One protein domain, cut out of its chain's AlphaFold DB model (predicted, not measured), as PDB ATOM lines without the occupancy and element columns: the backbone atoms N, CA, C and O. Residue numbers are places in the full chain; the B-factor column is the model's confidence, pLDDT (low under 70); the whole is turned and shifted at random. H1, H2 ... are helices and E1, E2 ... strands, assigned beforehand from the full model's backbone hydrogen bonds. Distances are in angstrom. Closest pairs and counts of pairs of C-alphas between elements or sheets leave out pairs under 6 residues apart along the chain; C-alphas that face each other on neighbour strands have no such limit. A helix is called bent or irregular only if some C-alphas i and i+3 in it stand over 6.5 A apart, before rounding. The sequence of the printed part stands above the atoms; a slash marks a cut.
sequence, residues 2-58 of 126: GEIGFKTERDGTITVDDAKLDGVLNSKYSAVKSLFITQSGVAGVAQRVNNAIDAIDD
ATOM      1  N   GLY A   2     159.849 193.747 122.002       71.38
ATOM      2  CA  GLY A   2     160.048 192.641 121.047       71.38
ATOM      3  C   GLY A   2     159.094 191.457 121.238       71.38
ATOM      4  O   GLY A   2     158.734 190.781 120.279       71.38
ATOM      5  N   GLU A   3     158.619 191.225 122.463       75.06
ATOM      6  CA  GLU A   3     157.607 190.205 122.773       75.06
ATOM      7  C   GLU A   3     156.194 190.556 122.292       75.06
ATOM      8  O   GLU A   3     155.373 189.660 122.156       75.06
ATOM      9  N   ILE A   4     155.930 191.832 121.999       81.88
ATOM     10  CA  ILE A   4     154.622 192.364 121.574       81.88
ATOM     11  C   ILE A   4     154.641 192.697 120.068       81.88
ATOM     12  O   ILE A   4     153.662 193.186 119.534       81.88
ATOM     13  N   GLY A   5     155.750 192.422 119.368       85.44
ATOM     14  CA  GLY A   5     155.886 192.675 117.927       85.44
ATOM     15  C   GLY A   5     156.597 193.979 117.567       85.44
ATOM     16  O   GLY A   5     156.745 194.264 116.391       85.44
ATOM     17  N   PHE A   6     157.098 194.753 118.538       88.31
ATOM     18  CA  PHE A   6     157.865 195.977 118.269       88.31
ATOM     19  C   PHE A   6     159.361 195.749 118.451       88.31
ATOM     20  O   PHE A   6     159.803 195.380 119.545       88.31
ATOM     21  N   LYS A   7     160.159 196.032 117.426       90.50
ATOM     22  CA  LYS A   7     161.615 195.929 117.484       90.50
ATOM     23  C   LYS A   7     162.246 197.294 117.240       90.50
ATOM     24  O   LYS A   7     161.907 197.981 116.291       90.50
ATOM     25  N   THR A   8     163.161 197.681 118.123       91.69
ATOM     26  CA  THR A   8     163.996 198.868 117.932       91.69
ATOM     27  C   THR A   8     165.273 198.434 117.231       91.69
ATOM     28  O   THR A   8     166.008 197.584 117.738       91.69
ATOM     29  N   GLU A   9     165.508 198.983 116.051       93.25
ATOM     30  CA  GLU A   9     166.708 198.747 115.262       93.25
ATOM     31  C   GLU A   9     167.887 199.580 115.794       93.25
ATOM     32  O   GLU A   9     167.731 200.471 116.632       93.25
ATOM     33  N   ARG A  10     169.106 199.281 115.328       93.56
ATOM     34  CA  ARG A  10     170.335 199.956 115.792       93.56
ATOM     35  C   ARG A  10     170.328 201.467 115.523       93.56
ATOM     36  O   ARG A  10     170.981 202.210 116.248       93.56
ATOM     37  N   ASP A  11     169.624 201.897 114.485       93.88
ATOM     38  CA  ASP A  11     169.446 203.301 114.102       93.88
ATOM     39  C   ASP A  11     168.312 203.999 114.878       93.88
ATOM     40  O   ASP A  11     168.095 205.195 114.702       93.88
ATOM     41  N   GLY A  12     167.602 203.273 115.746       88.62
ATOM     42  CA  GLY A  12     166.455 203.776 116.498       88.62
ATOM     43  C   GLY A  12     165.116 203.647 115.768       88.62
ATOM     44  O   GLY A  12     164.085 203.943 116.373       88.62
ATOM     45  N   THR A  13     165.095 203.163 114.521       92.62
ATOM     46  CA  THR A  13     163.852 202.873 113.799       92.62
ATOM     47  C   THR A  13     163.066 201.794 114.538       92.62
ATOM     48  O   THR A  13     163.631 200.801 115.000       92.62
ATOM     49  N   ILE A  14     161.749 201.974 114.659       90.50
ATOM     50  CA  ILE A  14     160.864 200.949 115.219       90.50
ATOM     51  C   ILE A  14     160.214 200.188 114.066       90.50
ATOM     52  O   ILE A  14     159.465 200.767 113.283       90.50
ATOM     53  N   THR A  15     160.495 198.892 113.979       94.00
ATOM     54  CA  THR A  15     159.844 197.957 113.056       94.00
ATOM     55  C   THR A  15     158.754 197.171 113.784       94.00
ATOM     56  O   THR A  15     158.834 196.943 114.999       94.00
ATOM     57  N   VAL A  16     157.711 196.785 113.045       92.75
ATOM     58  CA  VAL A  16     156.551 196.057 113.572       92.75
ATOM     59  C   VAL A  16     156.433 194.705 112.874       92.75
ATOM     60  O   VAL A  16     156.493 194.624 111.651       92.75
ATOM     61  N   ASP A  17     156.301 193.647 113.669       94.25
ATOM     62  CA  ASP A  17     155.922 192.303 113.235       94.25
ATOM     63  C   ASP A  17     154.414 192.138 113.457       94.25
ATOM     64  O   ASP A  17     153.968 191.869 114.578       94.25
ATOM     65  N   ASP A  18     153.638 192.347 112.390       92.62
ATOM     66  CA  ASP A  18     152.173 192.365 112.435       92.62
ATOM     67  C   ASP A  18     151.592 191.025 112.903       92.62
ATOM     68  O   ASP A  18     150.701 190.995 113.748       92.62
ATOM     69  N   ALA A  19     152.150 189.897 112.449       93.38
ATOM     70  CA  ALA A  19     151.663 188.570 112.826       93.38
ATOM     71  C   ALA A  19     151.841 188.308 114.331       93.38
ATOM     72  O   ALA A  19     150.966 187.740 114.994       93.38
ATOM     73  N   LYS A  20     152.975 188.741 114.892       90.56
ATOM     74  CA  LYS A  20     153.228 188.640 116.329       90.56
ATOM     75  C   LYS A  20     152.362 189.612 117.126       90.56
ATOM     76  O   LYS A  20     151.839 189.224 118.173       90.56
ATOM     77  N   LEU A  21     152.202 190.843 116.644       89.62
ATOM     78  CA  LEU A  21     151.349 191.844 117.276       89.62
ATOM     79  C   LEU A  21     149.891 191.365 117.329       89.62
ATOM     80  O   LEU A  21     149.298 191.371 118.408       89.62
ATOM     81  N   ASP A  22     149.353 190.853 116.222       91.50
ATOM     82  CA  ASP A  22     147.996 190.304 116.131       91.50
ATOM     83  C   ASP A  22     147.795 189.112 117.072       91.50
ATOM     84  O   ASP A  22     146.805 189.036 117.809       91.50
ATOM     85  N   GLY A  23     148.763 188.191 117.119       92.50
ATOM     86  CA  GLY A  23     148.724 187.054 118.039       92.50
ATOM     87  C   GLY A  23     148.675 187.484 119.510       92.50
ATOM     88  O   GLY A  23     147.922 186.918 120.312       92.50
ATOM     89  N   VAL A  24     149.443 188.511 119.881       89.69
ATOM     90  CA  VAL A  24     149.487 189.038 121.253       89.69
ATOM     91  C   VAL A  24     148.257 189.892 121.573       89.69
ATOM     92  O   VAL A  24     147.762 189.825 122.696       89.69
ATOM     93  N   LEU A  25     147.707 190.638 120.614       89.69
ATOM     94  CA  LEU A  25     146.453 191.371 120.792       89.69
ATOM     95  C   LEU A  25     145.282 190.418 121.044       89.69
ATOM     96  O   LEU A  25     144.517 190.641 121.978       89.69
ATOM     97  N   ASN A  26     145.192 189.319 120.294       91.94
ATOM     98  CA  ASN A  26     144.121 188.335 120.460       91.94
ATOM     99  C   ASN A  26     144.228 187.545 121.773       91.94
ATOM    100  O   ASN A  26     143.215 187.231 122.393       91.94
ATOM    101  N   SER A  27     145.447 187.227 122.219       91.69
ATOM    102  CA  SER A  27     145.668 186.384 123.407       91.69
ATOM    103  C   SER A  27     145.896 187.162 124.709       91.69
ATOM    104  O   SER A  27     145.651 186.634 125.794       91.69
ATOM    105  N   LYS A  28     146.388 188.403 124.634       88.25
ATOM    106  CA  LYS A  28     146.852 189.206 125.780       88.25
ATOM    107  C   LYS A  28     146.474 190.688 125.662       88.25
ATOM    108  O   LYS A  28     147.207 191.555 126.142       88.25
ATOM    109  N   TYR A  29     145.303 190.986 125.092       87.56
ATOM    110  CA  TYR A  29     144.795 192.350 124.891       87.56
ATOM    111  C   TYR A  29     144.972 193.271 126.109       87.56
ATOM    112  O   TYR A  29     145.491 194.379 125.988       87.56
ATOM    113  N   SER A  30     144.578 192.809 127.303       85.94
ATOM    114  CA  SER A  30     144.652 193.618 128.527       85.94
ATOM    115  C   SER A  30     146.087 194.029 128.872       85.94
ATOM    116  O   SER A  30     146.305 195.176 129.250       85.94
ATOM    117  N   ALA A  31     147.069 193.144 128.674       82.62
ATOM    118  CA  ALA A  31     148.474 193.452 128.928       82.62
ATOM    119  C   ALA A  31     149.032 194.466 127.916       82.62
ATOM    120  O   ALA A  31     149.758 195.382 128.303       82.62
ATOM    121  N   VAL A  32     148.653 194.351 126.636       85.25
ATOM    122  CA  VAL A  32     149.019 195.341 125.607       85.25
ATOM    123  C   VAL A  32     148.400 196.698 125.940       85.25
ATOM    124  O   VAL A  32     149.094 197.712 125.959       85.25
ATOM    125  N   LYS A  33     147.114 196.718 126.299       85.88
ATOM    126  CA  LYS A  33     146.412 197.935 126.712       85.88
ATOM    127  C   LYS A  33     147.109 198.618 127.891       85.88
ATOM    128  O   LYS A  33     147.346 199.819 127.825       85.88
ATOM    129  N   SER A  34     147.474 197.868 128.931       84.94
ATOM    130  CA  SER A  34     148.155 198.407 130.116       84.94
ATOM    131  C   SER A  34     149.557 198.950 129.838       84.94
ATOM    132  O   SER A  34     150.039 199.792 130.589       84.94
ATOM    133  N   LEU A  35     150.221 198.488 128.777       85.69
ATOM    134  CA  LEU A  35     151.519 199.017 128.371       85.69
ATOM    135  C   LEU A  35     151.389 200.373 127.666       85.69
ATOM    136  O   LEU A  35     152.177 201.286 127.917       85.69
ATOM    137  N   PHE A  36     150.421 200.500 126.760       87.62
ATOM    138  CA  PHE A  36     150.285 201.688 125.915       87.62
ATOM    139  C   PHE A  36     149.464 202.796 126.567       87.62
ATOM    140  O   PHE A  36     149.813 203.971 126.433       87.62
ATOM    141  N   ILE A  37     148.408 202.430 127.291       89.44
ATOM    142  CA  ILE A  37     147.478 203.364 127.919       89.44
ATOM    143  C   ILE A  37     147.845 203.525 129.389       89.44
ATOM    144  O   ILE A  37     148.118 202.552 130.084       89.44
ATOM    145  N   THR A  38     147.797 204.760 129.878       87.81
ATOM    146  CA  THR A  38     147.949 205.064 131.303       87.81
ATOM    147  C   THR A  38     146.926 204.290 132.134       87.81
ATOM    148  O   THR A  38     145.729 204.332 131.850       87.81
ATOM    149  N   GLN A  39     147.388 203.585 133.166       83.00
ATOM    150  CA  GLN A  39     146.545 202.845 134.109       83.00
ATOM    151  C   GLN A  39     146.945 203.222 135.535       83.00
ATOM    152  O   GLN A  39     148.129 203.212 135.862       83.00
ATOM    153  N   SER A  40     145.966 203.548 136.384       83.62
ATOM    154  CA  SER A  40     146.164 203.769 137.829       83.62
ATOM    155  C   SER A  40     147.342 204.695 138.185       83.62
ATOM    156  O   SER A  40     148.093 204.425 139.116       83.62
ATOM    157  N   GLY A  41     147.536 205.774 137.416       78.69
ATOM    158  CA  GLY A  41     148.613 206.752 137.633       78.69
ATOM    159  C   GLY A  41     149.978 206.379 137.037       78.69
ATOM    160  O   GLY A  41     150.889 207.201 137.057       78.69
ATOM    161  N   VAL A  42     150.133 205.189 136.449       82.50
ATOM    162  CA  VAL A  42     151.343 204.802 135.714       82.50
ATOM    163  C   VAL A  42     151.187 205.191 134.249       82.50
ATOM    164  O   VAL A  42     150.328 204.657 133.548       82.50
ATOM    165  N   ALA A  43     152.028 206.115 133.777       87.31
ATOM    166  CA  ALA A  43     152.033 206.556 132.386       87.31
ATOM    167  C   ALA A  43     152.393 205.403 131.436       87.31
ATOM    168  O   ALA A  43     153.488 204.826 131.530       87.31
ATOM    169  N   GLY A  44     151.481 205.111 130.506       89.56
ATOM    170  CA  GLY A  44     151.723 204.195 129.395       89.56
ATOM    171  C   GLY A  44     152.680 204.796 128.363       89.56
ATOM    172  O   GLY A  44     153.021 205.980 128.423       89.56
ATOM    173  N   VAL A  45     153.118 203.985 127.400       89.50
ATOM    174  CA  VAL A  45     154.057 204.414 126.347       89.50
ATOM    175  C   VAL A  45     153.546 205.649 125.601       89.50
ATOM    176  O   VAL A  45     154.321 206.576 125.392       89.50
ATOM    177  N   ALA A  46     152.250 205.714 125.276       89.19
ATOM    178  CA  ALA A  46     151.683 206.847 124.543       89.19
ATOM    179  C   ALA A  46     151.820 208.168 125.321       89.19
ATOM    180  O   ALA A  46     152.286 209.165 124.778       89.19
ATOM    181  N   GLN A  47     151.505 208.157 126.621       92.56
ATOM    182  CA  GLN A  47     151.650 209.345 127.463       92.56
ATOM    183  C   GLN A  47     153.117 209.747 127.633       92.56
ATOM    184  O   GLN A  47     153.428 210.931 127.667       92.56
ATOM    185  N   ARG A  48     154.034 208.779 127.737       91.19
ATOM    186  CA  ARG A  48     155.472 209.074 127.839       91.19
ATOM    187  C   ARG A  48     156.008 209.734 126.575       91.19
ATOM    188  O   ARG A  48     156.820 210.643 126.689       91.19
ATOM    189  N   VAL A  49     155.554 209.286 125.401       91.00
ATOM    190  CA  VAL A  49     155.906 209.911 124.120       91.00
ATOM    191  C   VAL A  49     155.367 211.336 124.064       91.00
ATOM    192  O   VAL A  49     156.145 212.240 123.784       91.00
ATOM    193  N   ASN A  50     154.097 211.555 124.419       92.38
ATOM    194  CA  ASN A  50     153.526 212.905 124.476       92.38
ATOM    195  C   ASN A  50     154.309 213.810 125.433       92.38
ATOM    196  O   ASN A  50     154.791 214.847 125.011       92.38
ATOM    197  N   ASN A  51     154.567 213.369 126.668       93.19
ATOM    198  CA  ASN A  51     155.338 214.157 127.635       93.19
ATOM    199  C   ASN A  51     156.757 214.490 127.139       93.19
ATOM    200  O   ASN A  51     157.307 215.531 127.487       93.19
ATOM    201  N   ALA A  52     157.385 213.585 126.381       92.50
ATOM    202  CA  ALA A  52     158.707 213.822 125.811       92.50
ATOM    203  C   ALA A  52     158.664 214.859 124.680       92.50
ATOM    204  O   ALA A  52     159.578 215.675 124.585       92.50
ATOM    205  N   ILE A  53     157.614 214.832 123.853       94.25
ATOM    206  CA  ILE A  53     157.363 215.843 122.821       94.25
ATOM    207  C   ILE A  53     157.074 217.192 123.484       94.25
ATOM    208  O   ILE A  53     157.791 218.144 123.189       94.25
ATOM    209  N   ASP A  54     156.163 217.232 124.461       95.12
ATOM    210  CA  ASP A  54     155.805 218.438 125.220       95.12
ATOM    211  C   ASP A  54     157.049 219.082 125.858       95.12
ATOM    212  O   ASP A  54     157.274 220.284 125.768       95.12
ATOM    213  N   ALA A  55     157.944 218.288 126.458       94.50
ATOM    214  CA  ALA A  55     159.186 218.810 127.038       94.50
ATOM    215  C   ALA A  55     160.129 219.463 126.002       94.50
ATOM    216  O   ALA A  55     161.013 220.254 126.356       94.50
ATOM    217  N   ILE A  56     159.982 219.127 124.722       95.69
ATOM    218  CA  ILE A  56     160.767 219.697 123.629       95.69
ATOM    219  C   ILE A  56     160.073 220.928 123.044       95.69
ATOM    220  O   ILE A  56     160.752 221.938 122.829       95.69
ATOM    221  N   ASP A  57     158.770 220.845 122.779       93.56
ATOM    222  CA  ASP A  57     158.015 221.830 122.001       93.56
ATOM    223  C   ASP A  57     157.165 222.801 122.835       93.56
ATOM    224  O   ASP A  57     156.611 223.750 122.271       93.56
ATOM    225  N   ASP A  58     157.142 222.643 124.163       96.44
ATOM    226  CA  ASP A  58     156.436 223.555 125.058       96.44
ATOM    227  C   ASP A  58     156.834 225.018 124.797       96.44
ATOM    228  O   ASP A  58     158.009 225.399 124.684       96.44
TER     229      ASP A  58
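What this domain is: This is residues 2 to 58 of the 126 residues of a protein of Nitrospira sp (UniProt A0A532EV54). The model is a flat, open C: a small hairpin of strands E1 and E2 makes one arm, the sharply kinked helix H1 makes the turn, and helix H2 makes the other arm. Residues 52 to 58 stick out at the far end of H2, and the hairpin and H2 stay apart across the opening. The printed part has 57 residues, with two named strands and then two named helices in the order E1, E2, H1, H2; the sheet order is E1 - E2, antiparallel, and the class is mostly helix. The whole is loose, with a radius of gyration of the C-alphas of 13.3 A and spans of 38 by 33 by 12 A.

How they stand to each other: E1, residues 6 to 8, and E2, residues 14 to 16, are antiparallel neighbours in a hairpin, at 151 degrees between their directions. N 7 and O 15 are within hydrogen-bond range at 2.9 A, as are N 15 and O 7 at 2.9 A. A tight link joins E2 to H1, residues 18 to 36. The closest C-alphas of E1 and H1, those of Phe 6 and Leu 21, are 7.8 A apart. H1 has a kink of 108 degrees near residue 28 and is irregular: C-alphas 27 and 30 are 8.9 A apart. With residues 35 to 36 alone it touches residues 45 to 47 of H2, residues 45 to 57; the closest C-alphas, those of Phe 36 and Val 45, are 4.7 A apart. The lines of H1, a rough one, and H2 are only just about perpendicular, at 73 degrees. Every O i to N i+4 pair is within hydrogen-bond range in H2, and 13 of 15 are in H1. H2 is apart from E1 and from E2.

Where its parts are: E1 begins at C-alpha 6 (157.865, 195.977, 118.269) and E2 ends at C-alpha 16 (156.551, 196.057, 113.572). From first to last C-alpha, E1 is 6.8 A long, E2 6.7 A, H1 16.5 A and H2 18.4 A. H2 ends at C-alpha 57 (158.015, 221.830, 122.001).

The domain as a whole: The two C-alphas farthest apart, those of Ser 27 and Asp 58, are 38.7 A apart. The printed part has no cut, and no link is long; that from H1 to H2 is short, with 8 residues. Mean pLDDT of the printed part is 89.3, and no printed residue is under 70.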